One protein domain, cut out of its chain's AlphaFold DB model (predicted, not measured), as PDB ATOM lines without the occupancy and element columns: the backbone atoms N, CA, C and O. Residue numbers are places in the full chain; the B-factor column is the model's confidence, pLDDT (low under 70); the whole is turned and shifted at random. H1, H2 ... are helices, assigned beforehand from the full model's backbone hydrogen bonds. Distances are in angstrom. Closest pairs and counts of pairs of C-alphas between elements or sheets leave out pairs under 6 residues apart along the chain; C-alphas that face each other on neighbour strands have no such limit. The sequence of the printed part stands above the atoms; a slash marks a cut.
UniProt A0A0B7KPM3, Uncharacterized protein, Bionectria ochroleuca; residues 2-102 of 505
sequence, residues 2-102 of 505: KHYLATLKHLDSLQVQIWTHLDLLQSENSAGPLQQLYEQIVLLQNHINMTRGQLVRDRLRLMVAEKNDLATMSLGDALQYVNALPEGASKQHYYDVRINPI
ATOM      1  N   LYS A   2     145.448 211.157 208.454       46.25
ATOM      2  CA  LYS A   2     146.574 210.340 208.969       46.25
ATOM      3  C   LYS A   2     147.578 209.904 207.889       46.25
ATOM      4  O   LYS A   2     148.775 210.022 208.106       46.25
ATOM      5  N   HIS A   3     147.092 209.480 206.720       54.38
ATOM      6  CA  HIS A   3     147.949 209.076 205.601       54.38
ATOM      7  C   HIS A   3     148.786 210.247 205.051       54.38
ATOM      8  O   HIS A   3     149.994 210.126 204.941       54.38
ATOM      9  N   TYR A   4     148.175 211.418 204.842       59.31
ATOM     10  CA  TYR A   4     148.873 212.629 204.389       59.31
ATOM     11  C   TYR A   4     149.964 213.099 205.365       59.31
ATOM     12  O   TYR A   4     151.069 213.432 204.949       59.31
ATOM     13  N   LEU A   5     149.667 213.116 206.670       51.19
ATOM     14  CA  LEU A   5     150.651 213.492 207.691       51.19
ATOM     15  C   LEU A   5     151.793 212.471 207.781       51.19
ATOM     16  O   LEU A   5     152.933 212.862 208.008       51.19
ATOM     17  N   ALA A   6     151.507 211.183 207.569       62.97
ATOM     18  CA  ALA A   6     152.541 210.157 207.464       62.97
ATOM     19  C   ALA A   6     153.430 210.374 206.226       62.97
ATOM     20  O   ALA A   6     154.648 210.267 206.337       62.97
ATOM     21  N   THR A   7     152.850 210.759 205.084       64.88
ATOM     22  CA  THR A   7     153.603 211.096 203.866       64.88
ATOM     23  C   THR A   7     154.491 212.326 204.063       64.88
ATOM     24  O   THR A   7     155.658 212.280 203.690       64.88
ATOM     25  N   LEU A   8     154.000 213.399 204.698       59.75
ATOM     26  CA  LEU A   8     154.826 214.578 204.995       59.75
ATOM     27  C   LEU A   8     155.979 214.255 205.953       59.75
ATOM     28  O   LEU A   8     157.117 214.604 205.661       59.75
ATOM     29  N   LYS A   9     155.711 213.515 207.038       65.88
ATOM     30  CA  LYS A   9     156.761 213.065 207.967       65.88
ATOM     31  C   LYS A   9     157.819 212.201 207.280       65.88
ATOM     32  O   LYS A   9     158.999 212.302 207.602       65.88
ATOM     33  N   HIS A  10     157.406 211.357 206.337       74.25
ATOM     34  CA  HIS A  10     158.334 210.555 205.550       74.25
ATOM     35  C   HIS A  10     159.220 211.427 204.645       74.25
ATOM     36  O   HIS A  10     160.426 211.208 204.589       74.25
ATOM     37  N   LEU A  11     158.648 212.453 204.004       64.94
ATOM     38  CA  LEU A  11     159.407 213.411 203.191       64.94
ATOM     39  C   LEU A  11     160.391 214.239 204.032       64.94
ATOM     40  O   LEU A  11     161.526 214.425 203.605       64.94
ATOM     41  N   ASP A  12     160.002 214.675 205.235       64.06
ATOM     42  CA  ASP A  12     160.906 215.391 206.148       64.06
ATOM     43  C   ASP A  12     162.073 214.491 206.604       64.06
ATOM     44  O   ASP A  12     163.224 214.924 206.623       64.06
ATOM     45  N   SER A  13     161.810 213.208 206.886       76.88
ATOM     46  CA  SER A  13     162.859 212.227 207.207       76.88
ATOM     47  C   SER A  13     163.834 212.008 206.046       76.88
ATOM     48  O   SER A  13     165.038 211.895 206.277       76.88
ATOM     49  N   LEU A  14     163.334 211.931 204.808       71.06
ATOM     50  CA  LEU A  14     164.172 211.790 203.614       71.06
ATOM     51  C   LEU A  14     165.025 213.039 203.383       71.06
ATOM     52  O   LEU A  14     166.200 212.928 203.050       71.06
ATOM     53  N   GLN A  15     164.456 214.222 203.616       70.19
ATOM     54  CA  GLN A  15     165.174 215.485 203.506       70.19
ATOM     55  C   GLN A  15     166.338 215.548 204.505       70.19
ATOM     56  O   GLN A  15     167.454 215.858 204.102       70.19
ATOM     57  N   VAL A  16     166.129 215.179 205.772       74.62
ATOM     58  CA  VAL A  16     167.219 215.128 206.768       74.62
ATOM     59  C   VAL A  16     168.338 214.178 206.331       74.62
ATOM     60  O   VAL A  16     169.505 214.556 206.373       74.62
ATOM     61  N   GLN A  17     167.997 212.978 205.847       77.31
ATOM     62  CA  GLN A  17     168.986 212.010 205.359       77.31
ATOM     63  C   GLN A  17     169.801 212.552 204.178       77.31
ATOM     64  O   GLN A  17     171.017 212.355 204.133       77.31
ATOM     65  N   ILE A  18     169.147 213.260 203.252       72.06
ATOM     66  CA  ILE A  18     169.784 213.915 202.106       72.06
ATOM     67  C   ILE A  18     170.777 214.987 202.563       72.06
ATOM     68  O   ILE A  18     171.912 214.990 202.094       72.06
ATOM     69  N   TRP A  19     170.388 215.851 203.504       71.69
ATOM     70  CA  TRP A  19     171.276 216.882 204.050       71.69
ATOM     71  C   TRP A  19     172.514 216.279 204.718       71.69
ATOM     72  O   TRP A  19     173.627 216.704 204.426       71.69
ATOM     73  N   THR A  20     172.348 215.213 205.508       77.81
ATOM     74  CA  THR A  20     173.484 214.506 206.122       77.81
ATOM     75  C   THR A  20     174.461 213.950 205.080       77.81
ATOM     76  O   THR A  20     175.670 213.993 205.288       77.81
ATOM     77  N   HIS A  21     173.963 213.443 203.948       74.69
ATOM     78  CA  HIS A  21     174.827 212.939 202.876       74.69
ATOM     79  C   HIS A  21     175.500 214.074 202.091       74.69
ATOM     80  O   HIS A  21     176.652 213.925 201.696       74.69
ATOM     81  N   LEU A  22     174.822 215.209 201.888       71.44
ATOM     82  CA  LEU A  22     175.406 216.384 201.234       71.44
ATOM     83  C   LEU A  22     176.557 216.984 202.047       71.44
ATOM     84  O   LEU A  22     177.588 217.306 201.462       71.44
ATOM     85  N   ASP A  23     176.409 217.080 203.369       74.94
ATOM     86  CA  ASP A  23     177.457 217.606 204.251       74.94
ATOM     87  C   ASP A  23     178.718 216.723 204.219       74.94
ATOM     88  O   ASP A  23     179.839 217.228 204.134       74.94
ATOM     89  N   LEU A  24     178.543 215.395 204.207       74.00
ATOM     90  CA  LEU A  24     179.645 214.435 204.059       74.00
ATOM     91  C   LEU A  24     180.352 214.587 202.704       74.00
ATOM     92  O   LEU A  24     181.578 214.675 202.655       74.00
ATOM     93  N   LEU A  25     179.589 214.690 201.613       69.38
ATOM     94  CA  LEU A  25     180.136 214.857 200.264       69.38
ATOM     95  C   LEU A  25     180.862 216.193 200.055       69.38
ATOM     96  O   LEU A  25     181.820 216.239 199.292       69.38
ATOM     97  N   GLN A  26     180.450 217.273 200.725       70.00
ATOM     98  CA  GLN A  26     181.136 218.570 200.637       70.00
ATOM     99  C   GLN A  26     182.481 218.594 201.376       70.00
ATOM    100  O   GLN A  26     183.355 219.389 201.033       70.00
ATOM    101  N   SER A  27     182.653 217.730 202.379       75.06
ATOM    102  CA  SER A  27     183.906 217.612 203.132       75.06
ATOM    103  C   SER A  27     185.006 216.833 202.396       75.06
ATOM    104  O   SER A  27     186.188 217.007 202.701       75.06
ATOM    105  N   GLU A  28     184.645 216.018 201.400       66.06
ATOM    106  CA  GLU A  28     185.584 215.226 200.607       66.06
ATOM    107  C   GLU A  28     185.833 215.906 199.254       66.06
ATOM    108  O   GLU A  28     184.982 215.965 198.372       66.06
ATOM    109  N   ASN A  29     187.028 216.472 199.095       61.00
ATOM    110  CA  ASN A  29     187.407 217.292 197.945       61.00
ATOM    111  C   ASN A  29     187.812 216.415 196.738       61.00
ATOM    112  O   ASN A  29     188.975 216.397 196.329       61.00
ATOM    113  N   SER A  30     186.887 215.609 196.217       53.81
ATOM    114  CA  SER A  30     187.200 214.510 195.292       53.81
ATOM    115  C   SER A  30     186.536 214.666 193.919       53.81
ATOM    116  O   SER A  30     185.323 214.792 193.765       53.81
ATOM    117  N   ALA A  31     187.378 214.634 192.883       58.12
ATOM    118  CA  ALA A  31     187.003 214.845 191.493       58.12
ATOM    119  C   ALA A  31     186.347 213.604 190.853       58.12
ATOM    120  O   ALA A  31     186.864 212.492 190.948       58.12
ATOM    121  N   GLY A  32     185.247 213.835 190.126       68.81
ATOM    122  CA  GLY A  32     184.647 212.915 189.152       68.81
ATOM    123  C   GLY A  32     183.388 212.186 189.648       68.81
ATOM    124  O   GLY A  32     182.288 212.683 189.404       68.81
ATOM    125  N   PRO A  33     183.491 211.025 190.325       67.50
ATOM    126  CA  PRO A  33     182.320 210.216 190.694       67.50
ATOM    127  C   PRO A  33     181.392 210.874 191.727       67.50
ATOM    128  O   PRO A  33     180.177 210.695 191.675       67.50
ATOM    129  N   LEU A  34     181.945 211.668 192.649       65.81
ATOM    130  CA  LEU A  34     181.172 212.313 193.721       65.81
ATOM    131  C   LEU A  34     180.400 213.545 193.231       65.81
ATOM    132  O   LEU A  34     179.331 213.840 193.755       65.81
ATOM    133  N   GLN A  35     180.866 214.183 192.151       73.31
ATOM    134  CA  GLN A  35     180.134 215.245 191.454       73.31
ATOM    135  C   GLN A  35     178.801 214.717 190.894       73.31
ATOM    136  O   GLN A  35     177.759 215.342 191.074       73.31
ATOM    137  N   GLN A  36     178.817 213.532 190.270       75.69
ATOM    138  CA  GLN A  36     177.606 212.903 189.731       75.69
ATOM    139  C   GLN A  36     176.623 212.509 190.840       75.69
ATOM    140  O   GLN A  36     175.414 212.680 190.683       75.69
ATOM    141  N   LEU A  37     177.129 212.016 191.976       73.44
ATOM    142  CA  LEU A  37     176.294 211.697 193.134       73.44
ATOM    143  C   LEU A  37     175.668 212.961 193.747       73.44
ATOM    144  O   LEU A  37     174.480 212.964 194.061       73.44
ATOM    145  N   TYR A  38     176.431 214.053 193.852       73.25
ATOM    146  CA  TYR A  38     175.931 215.351 194.307       73.25
ATOM    147  C   TYR A  38     174.800 215.875 193.407       73.25
ATOM    148  O   TYR A  38     173.737 216.249 193.903       73.25
ATOM    149  N   GLU A  39     174.977 215.831 192.082       76.06
ATOM    150  CA  GLU A  39     173.942 216.233 191.118       76.06
ATOM    151  C   GLU A  39     172.660 215.394 191.254       76.06
ATOM    152  O   GLU A  39     171.553 215.941 191.245       76.06
ATOM    153  N   GLN A  40     172.784 214.077 191.455       77.44
ATOM    154  CA  GLN A  40     171.637 213.193 191.691       77.44
ATOM    155  C   GLN A  40     170.902 213.518 192.998       77.44
ATOM    156  O   GLN A  40     169.669 213.516 193.023       77.44
ATOM    157  N   ILE A  41     171.630 213.841 194.070       72.19
ATOM    158  CA  ILE A  41     171.033 214.213 195.357       72.19
ATOM    159  C   ILE A  41     170.301 215.561 195.257       72.19
ATOM    160  O   ILE A  41     169.185 215.692 195.764       72.19
ATOM    161  N   VAL A  42     170.862 216.545 194.547       69.25
ATOM    162  CA  VAL A  42     170.189 217.831 194.287       69.25
ATOM    163  C   VAL A  42     168.906 217.631 193.471       69.25
ATOM    164  O   VAL A  42     167.870 218.225 193.784       69.25
ATOM    165  N   LEU A  43     168.926 216.760 192.458       75.56
ATOM    166  CA  LEU A  43     167.728 216.404 191.688       75.56
ATOM    167  C   LEU A  43     166.664 215.721 192.557       75.56
ATOM    168  O   LEU A  43     165.480 216.050 192.445       75.56
ATOM    169  N   LEU A  44     167.073 214.824 193.457       73.81
ATOM    170  CA  LEU A  44     166.178 214.163 194.406       73.81
ATOM    171  C   LEU A  44     165.552 215.174 195.380       73.81
ATOM    172  O   LEU A  44     164.343 215.139 195.605       73.81
ATOM    173  N   GLN A  45     166.339 216.124 195.893       69.50
ATOM    174  CA  GLN A  45     165.853 217.207 196.750       69.50
ATOM    175  C   GLN A  45     164.827 218.083 196.019       69.50
ATOM    176  O   GLN A  45     163.768 218.399 196.568       69.50
ATOM    177  N   ASN A  46     165.096 218.434 194.760       70.56
ATOM    178  CA  ASN A  46     164.153 219.177 193.924       70.56
ATOM    179  C   ASN A  46     162.863 218.384 193.686       70.56
ATOM    180  O   ASN A  46     161.771 218.947 193.773       70.56
ATOM    181  N   HIS A  47     162.962 217.075 193.451       75.25
ATOM    182  CA  HIS A  47     161.799 216.208 193.292       75.25
ATOM    183  C   HIS A  47     160.976 216.095 194.585       75.25
ATOM    184  O   HIS A  47     159.754 216.210 194.535       75.25
ATOM    185  N   ILE A  48     161.619 215.952 195.748       71.00
ATOM    186  CA  ILE A  48     160.956 215.955 197.062       71.00
ATOM    187  C   ILE A  48     160.231 217.281 197.294       71.00
ATOM    188  O   ILE A  48     159.058 217.278 197.669       71.00
ATOM    189  N   ASN A  49     160.880 218.410 197.006       64.31
ATOM    190  CA  ASN A  49     160.281 219.737 197.134       64.31
ATOM    191  C   ASN A  49     159.075 219.914 196.194       64.31
ATOM    192  O   ASN A  49     158.030 220.418 196.613       64.31
ATOM    193  N   MET A  50     159.180 219.458 194.940       72.38
ATOM    194  CA  MET A  50     158.067 219.489 193.984       72.38
ATOM    195  C   MET A  50     156.909 218.598 194.424       72.38
ATOM    196  O   MET A  50     155.767 219.051 194.405       72.38
ATOM    197  N   THR A  51     157.187 217.367 194.854       73.38
ATOM    198  CA  THR A  51     156.179 216.407 195.319       73.38
ATOM    199  C   THR A  51     155.503 216.896 196.594       73.38
ATOM    200  O   THR A  51     154.282 216.830 196.690       73.38
ATOM    201  N   ARG A  52     156.252 217.488 197.533       69.38
ATOM    202  CA  ARG A  52     155.707 218.175 198.714       69.38
ATOM    203  C   ARG A  52     154.774 219.308 198.298       69.38
ATOM    204  O   ARG A  52     153.639 219.365 198.763       69.38
ATOM    205  N   GLY A  53     155.216 220.165 197.379       68.50
ATOM    206  CA  GLY A  53     154.396 221.245 196.832       68.50
ATOM    207  C   GLY A  53     153.133 220.735 196.132       68.50
ATOM    208  O   GLY A  53     152.066 221.314 196.302       68.50
ATOM    209  N   GLN A  54     153.226 219.633 195.385       71.12
ATOM    210  CA  GLN A  54     152.098 219.007 194.694       71.12
ATOM    211  C   GLN A  54     151.098 218.397 195.682       71.12
ATOM    212  O   GLN A  54     149.912 218.682 195.576       71.12
ATOM    213  N   LEU A  55     151.565 217.646 196.686       71.12
ATOM    214  CA  LEU A  55     150.716 217.050 197.724       71.12
ATOM    215  C   LEU A  55     149.951 218.131 198.494       71.12
ATOM    216  O   LEU A  55     148.755 217.997 198.751       71.12
ATOM    217  N   VAL A  56     150.651 219.217 198.833       64.62
ATOM    218  CA  VAL A  56     150.069 220.388 199.487       64.62
ATOM    219  C   VAL A  56     149.032 221.038 198.570       64.62
ATOM    220  O   VAL A  56     147.925 221.287 199.033       64.62
ATOM    221  N   ARG A  57     149.322 221.230 197.271       64.81
ATOM    222  CA  ARG A  57     148.390 221.781 196.262       64.81
ATOM    223  C   ARG A  57     147.152 220.915 196.009       64.81
ATOM    224  O   ARG A  57     146.054 221.451 195.879       64.81
ATOM    225  N   ASP A  58     147.298 219.599 195.935       70.62
ATOM    226  CA  ASP A  58     146.182 218.681 195.685       70.62
ATOM    227  C   ASP A  58     145.278 218.582 196.914       70.62
ATOM    228  O   ASP A  58     144.050 218.609 196.805       70.62
ATOM    229  N   ARG A  59     145.875 218.595 198.108       65.81
ATOM    230  CA  ARG A  59     145.121 218.721 199.349       65.81
ATOM    231  C   ARG A  59     144.452 220.090 199.481       65.81
ATOM    232  O   ARG A  59     143.291 220.155 199.864       65.81
ATOM    233  N   LEU A  60     145.145 221.160 199.106       54.88
ATOM    234  CA  LEU A  60     144.610 222.518 199.009       54.88
ATOM    235  C   LEU A  60     143.368 222.571 198.112       54.88
ATOM    236  O   LEU A  60     142.375 223.179 198.487       54.88
ATOM    237  N   ARG A  61     143.380 221.892 196.960       60.09
ATOM    238  CA  ARG A  61     142.218 221.810 196.061       60.09
ATOM    239  C   ARG A  61     141.039 221.061 196.683       60.09
ATOM    240  O   ARG A  61     139.909 221.519 196.542       60.09
ATOM    241  N   LEU A  62     141.298 219.962 197.391       61.81
ATOM    242  CA  LEU A  62     140.260 219.214 198.112       61.81
ATOM    243  C   LEU A  62     139.669 220.030 199.275       61.81
ATOM    244  O   LEU A  62     138.459 220.057 199.448       61.81
ATOM    245  N   MET A  63     140.501 220.769 200.010       54.59
ATOM    246  CA  MET A  63     140.071 221.584 201.152       54.59
ATOM    247  C   MET A  63     139.367 222.883 200.732       54.59
ATOM    248  O   MET A  63     138.445 223.330 201.400       54.59
ATOM    249  N   VAL A  64     139.742 223.484 199.598       50.69
ATOM    250  CA  VAL A  64     139.027 224.641 199.021       50.69
ATOM    251  C   VAL A  64     137.659 224.237 198.459       50.69
ATOM    252  O   VAL A  64     136.721 225.034 198.524       50.69
ATOM    253  N   ALA A  65     137.517 223.008 197.947       52.03
ATOM    254  CA  ALA A  65     136.213 222.455 197.575       52.03
ATOM    255  C   ALA A  65     135.290 222.274 198.799       52.03
ATOM    256  O   ALA A  65     134.069 222.352 198.671       52.03
ATOM    257  N   GLU A  66     135.867 222.149 199.997       55.00
ATOM    258  CA  GLU A  66     135.176 222.033 201.281       55.00
ATOM    259  C   GLU A  66     135.354 223.316 202.118       55.00
ATOM    260  O   GLU A  66     135.985 223.322 203.170       55.00
ATOM    261  N   LYS A  67     134.753 224.435 201.684       52.91
ATOM    262  CA  LYS A  67     134.735 225.754 202.377       52.91
ATOM    263  C   LYS A  67     134.466 225.728 203.903       52.91
ATOM    264  O   LYS A  67     134.704 226.733 204.568       52.91
ATOM    265  N   ASN A  68     133.972 224.617 204.450       57.25
ATOM    266  CA  ASN A  68     133.686 224.412 205.870       57.25
ATOM    267  C   ASN A  68     134.920 224.085 206.734       57.25
ATOM    268  O   ASN A  68     134.809 224.143 207.958       57.25
ATOM    269  N   ASP A  69     136.082 223.781 206.147       69.56
ATOM    270  CA  ASP A  69     137.204 223.210 206.908       69.56
ATOM    271  C   ASP A  69     138.091 224.244 207.622       69.56
ATOM    272  O   ASP A  69     138.730 223.930 208.621       69.56
ATOM    273  N   LEU A  70     138.138 225.511 207.187       79.06
ATOM    274  CA  LEU A  70     138.990 226.501 207.870       79.06
ATOM    275  C   LEU A  70     138.525 226.751 209.304       79.06
ATOM    276  O   LEU A  70     139.344 226.744 210.216       79.06
ATOM    277  N   ALA A  71     137.220 226.892 209.533       78.62
ATOM    278  CA  ALA A  71     136.675 227.133 210.870       78.62
ATOM    279  C   ALA A  71     136.945 225.984 211.864       78.62
ATOM    280  O   ALA A  71     136.886 226.202 213.073       78.62
ATOM    281  N   THR A  72     137.244 224.777 211.371       85.62
ATOM    282  CA  THR A  72     137.538 223.591 212.189       85.62
ATOM    283  C   THR A  72     139.039 223.378 212.414       85.62
ATOM    284  O   THR A  72     139.415 222.573 213.266       85.62
ATOM    285  N   MET A  73     139.912 224.122 211.725       90.44
ATOM    286  CA  MET A  73     141.364 224.063 211.927       90.44
ATOM    287  C   MET A  73     141.803 224.806 213.182       90.44
ATOM    288  O   MET A  73     141.230 225.831 213.553       90.44
ATOM    289  N   SER A  74     142.885 224.353 213.812       92.81
ATOM    290  CA  SER A  74     143.566 225.173 214.816       92.81
ATOM    291  C   SER A  74     144.193 226.422 214.180       92.81
ATOM    292  O   SER A  74     144.425 226.465 212.970       92.81
ATOM    293  N   LEU A  75     144.468 227.452 214.982       92.81
ATOM    294  CA  LEU A  75     145.100 228.681 214.482       92.81
ATOM    295  C   LEU A  75     146.467 228.417 213.834       92.81
ATOM    296  O   LEU A  75     146.772 228.987 212.790       92.81
ATOM    297  N   GLY A  76     147.262 227.519 214.414       90.12
ATOM    298  CA  GLY A  76     148.563 227.115 213.881       90.12
ATOM    299  C   GLY A  76     148.451 226.329 212.575       90.12
ATOM    300  O   GLY A  76     149.185 226.634 211.640       90.12
ATOM    301  N   ASP A  77     147.500 225.394 212.459       89.38
ATOM    302  CA  ASP A  77     147.269 224.675 211.192       89.38
ATOM    303  C   ASP A  77     146.836 225.634 210.086       89.38
ATOM    304  O   ASP A  77     147.319 225.552 208.958       89.38
ATOM    305  N   ALA A  78     145.943 226.571 210.412       88.81
ATOM    306  CA  ALA A  78     145.486 227.577 209.469       88.81
ATOM    307  C   ALA A  78     146.626 228.510 209.043       88.81
ATOM    308  O   ALA A  78     146.739 228.830 207.864       88.81
ATOM    309  N   LEU A  79     147.509 228.904 209.965       88.81
ATOM    310  CA  LEU A  79     148.691 229.698 209.637       88.81
ATOM    311  C   LEU A  79     149.662 228.920 208.736       88.81
ATOM    312  O   LEU A  79     150.136 229.463 207.741       88.81
ATOM    313  N   GLN A  80     149.923 227.642 209.027       86.75
ATOM    314  CA  GLN A  80     150.742 226.778 208.167       86.75
ATOM    315  C   GLN A  80     150.121 226.615 206.774       86.75
ATOM    316  O   GLN A  80     150.826 226.705 205.769       86.75
ATOM    317  N   TYR A  81     148.800 226.429 206.707       82.94
ATOM    318  CA  TYR A  81     148.042 226.361 205.461       82.94
ATOM    319  C   TYR A  81     148.185 227.651 204.645       82.94
ATOM    320  O   TYR A  81     148.542 227.603 203.470       82.94
ATOM    321  N   VAL A  82     147.973 228.805 205.280       84.62
ATOM    322  CA  VAL A  82     148.111 230.133 204.668       84.62
ATOM    323  C   VAL A  82     149.544 230.361 204.183       84.62
ATOM    324  O   VAL A  82     149.743 230.834 203.069       84.62
ATOM    325  N   ASN A  83     150.553 229.976 204.965       85.50
ATOM    326  CA  ASN A  83     151.961 230.120 204.588       85.50
ATOM    327  C   ASN A  83     152.369 229.240 203.402       85.50
ATOM    328  O   ASN A  83     153.306 229.589 202.689       85.50
ATOM    329  N   ALA A  84     151.662 228.134 203.167       83.62
ATOM    330  CA  ALA A  84     151.891 227.265 202.020       83.62
ATOM    331  C   ALA A  84     151.200 227.743 200.726       83.62
ATOM    332  O   ALA A  84     151.467 227.196 199.652       83.62
ATOM    333  N   LEU A  85     150.306 228.737 200.806       79.94
ATOM    334  CA  LEU A  85     149.674 229.335 199.632       79.94
ATOM    335  C   LEU A  85     150.660 230.238 198.873       79.94
ATOM    336  O   LEU A  85     151.462 230.931 199.503       79.94
ATOM    337  N   PRO A  86     150.568 230.303 197.529       82.44
ATOM    338  CA  PRO A  86     151.239 231.343 196.756       82.44
ATOM    339  C   PRO A  86     150.870 232.740 197.269       82.44
ATOM    340  O   PRO A  86     149.727 232.973 197.673       82.44
ATOM    341  N   GLU A  87     151.821 233.673 197.227       82.06
ATOM    342  CA  GLU A  87     151.579 235.065 197.617       82.06
ATOM    343  C   GLU A  87     150.435 235.692 196.798       82.06
ATOM    344  O   GLU A  87     150.352 235.516 195.580       82.06
ATOM    345  N   GLY A  88     149.536 236.421 197.471       75.88
ATOM    346  CA  GLY A  88     148.388 237.081 196.840       75.88
ATOM    347  C   GLY A  88     147.220 237.358 197.792       75.88
ATOM    348  O   GLY A  88     147.183 236.878 198.924       75.88
ATOM    349  N   ALA A  89     146.222 238.115 197.320       64.44
ATOM    350  CA  ALA A  89     145.066 238.553 198.119       64.44
ATOM    351  C   ALA A  89     144.264 237.397 198.756       64.44
ATOM    352  O   ALA A  89     143.693 237.554 199.835       64.44
ATOM    353  N   SER A  90     144.260 236.217 198.131       77.75
ATOM    354  CA  SER A  90     143.597 235.024 198.668       77.75
ATOM    355  C   SER A  90     144.234 234.531 199.972       77.75
ATOM    356  O   SER A  90     143.517 234.059 200.849       77.75
ATOM    357  N   LYS A  91     145.559 234.671 200.130       80.75
ATOM    358  CA  LYS A  91     146.304 234.220 201.317       80.75
ATOM    359  C   LYS A  91     145.825 234.944 202.578       80.75
ATOM    360  O   LYS A  91     145.408 234.294 203.535       80.75
ATOM    361  N   GLN A  92     145.806 236.277 202.532       80.38
ATOM    362  CA  GLN A  92     145.336 237.113 203.639       80.38
ATOM    363  C   GLN A  92     143.859 236.847 203.953       80.38
ATOM    364  O   GLN A  92     143.503 236.662 205.111       80.38
ATOM    365  N   HIS A  93     143.018 236.725 202.920       83.56
ATOM    366  CA  HIS A  93     141.594 236.450 203.097       83.56
ATOM    367  C   HIS A  93     141.329 235.163 203.895       83.56
ATOM    368  O   HIS A  93     140.510 235.169 204.810       83.56
ATOM    369  N   TYR A  94     142.021 234.060 203.586       83.31
ATOM    370  CA  TYR A  94     141.825 232.802 204.312       83.31
ATOM    371  C   TYR A  94     142.263 232.888 205.774       83.31
ATOM    372  O   TYR A  94     141.591 232.329 206.645       83.31
ATOM    373  N   TYR A  95     143.359 233.598 206.041       84.12
ATOM    374  CA  TYR A  95     143.804 233.846 207.406       84.12
ATOM    375  C   TYR A  95     142.766 234.663 208.177       84.12
ATOM    376  O   TYR A  95     142.295 234.212 209.220       84.12
ATOM    377  N   ASP A  96     142.331 235.792 207.609       87.12
ATOM    378  CA  ASP A  96     141.346 236.696 208.208       87.12
ATOM    379  C   ASP A  96     140.035 235.975 208.525       87.12
ATOM    380  O   ASP A  96     139.486 236.137 209.613       87.12
ATOM    381  N   VAL A  97     139.556 235.116 207.618       88.19
ATOM    382  CA  VAL A  97     138.352 234.301 207.841       88.19
ATOM    383  C   VAL A  97     138.506 233.401 209.065       88.19
ATOM    384  O   VAL A  97     137.571 233.300 209.861       88.19
ATOM    385  N   ARG A  98     139.665 232.758 209.246       91.88
ATOM    386  CA  ARG A  98     139.893 231.869 210.389       91.88
ATOM    387  C   ARG A  98     139.991 232.631 211.704       91.88
ATOM    388  O   ARG A  98     139.483 232.159 212.726       91.88
ATOM    389  N   ILE A  99     140.700 233.753 211.695       94.06
ATOM    390  CA  ILE A  99     140.955 234.524 212.911       94.06
ATOM    391  C   ILE A  99     139.802 235.453 213.274       94.06
ATOM    392  O   ILE A  99     139.883 236.119 214.298       94.06
ATOM    393  N   ASN A 100     138.742 235.512 212.464       94.06
ATOM    394  CA  ASN A 100     137.622 236.412 212.681       94.06
ATOM    395  C   ASN A 100     136.807 236.013 213.929       94.06
ATOM    396  O   ASN A 100     136.044 235.038 213.889       94.06
ATOM    397  N   PRO A 101     136.881 236.786 215.027       96.56
ATOM    398  CA  PRO A 101     136.119 236.478 216.229       96.56
ATOM    399  C   PRO A 101     134.616 236.746 216.051       96.56
ATOM    400  O   PRO A 101     133.809 236.125 216.739       96.56
ATOM    401  N   ILE A 102     134.205 237.622 215.122       96.25
ATOM    402  CA  ILE A 102     132.791 237.966 214.898       96.25
ATOM    403  C   ILE A 102     132.022 236.704 214.511       96.25
ATOM    404  O   ILE A 102     131.047 236.358 215.175       96.25
TER     405      ILE A 102
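Overview. This is residues 2 to 102 of the 505 residues of an uncharacterized protein of Bionectria ochroleuca (UniProt A0A0B7KPM3). A long helical hairpin, H2 with H1 beside it, has a small head at the end away from its turn: a second, short hairpin of H3 and H4. The 101 printed residues hold four named helices, in order H1, H2, H3, H4, and no named strand: the class is all helix. The whole is loose, radius of gyration of the C-alphas 18.5 A, and a rod of 63 by 28 by 19 A.

Along the chain. H2, residues 33 to 65, is 48.2 A long, from C-alpha 33 at (182.320, 210.216, 190.694). H1, residues 2 to 27, is 38.5 A long, from C-alpha 2 at (146.574, 210.340, 208.969). H3 is residues 75 to 83; H4, residues 89 to 99, ends at C-alpha 99 at (140.955, 234.524, 212.911).

Arrangement. H2 touches H1, closest C-alphas Ile 48 and Leu 11 at 6.8 A, opposite ways at a shallow tilt of 22 degrees. H3 touches H4, closest C-alphas Val 82 and Lys 91 at 5.6 A, opposite ways at 1 degree, a shallow tilt. H2 and H3 are only just apart, at 8.3 A. In H1, H2, H3 and H4 every O i to N i+4 pair is within hydrogen-bond range.

Size, cuts and confidence. The farthest C-alphas, Ala 31 and Ile 102, are 63.4 A apart. The printed part has no cut and no long link. Mean pLDDT of the printed part is 73.1, with 37 residues under 70, among them 59 to 69.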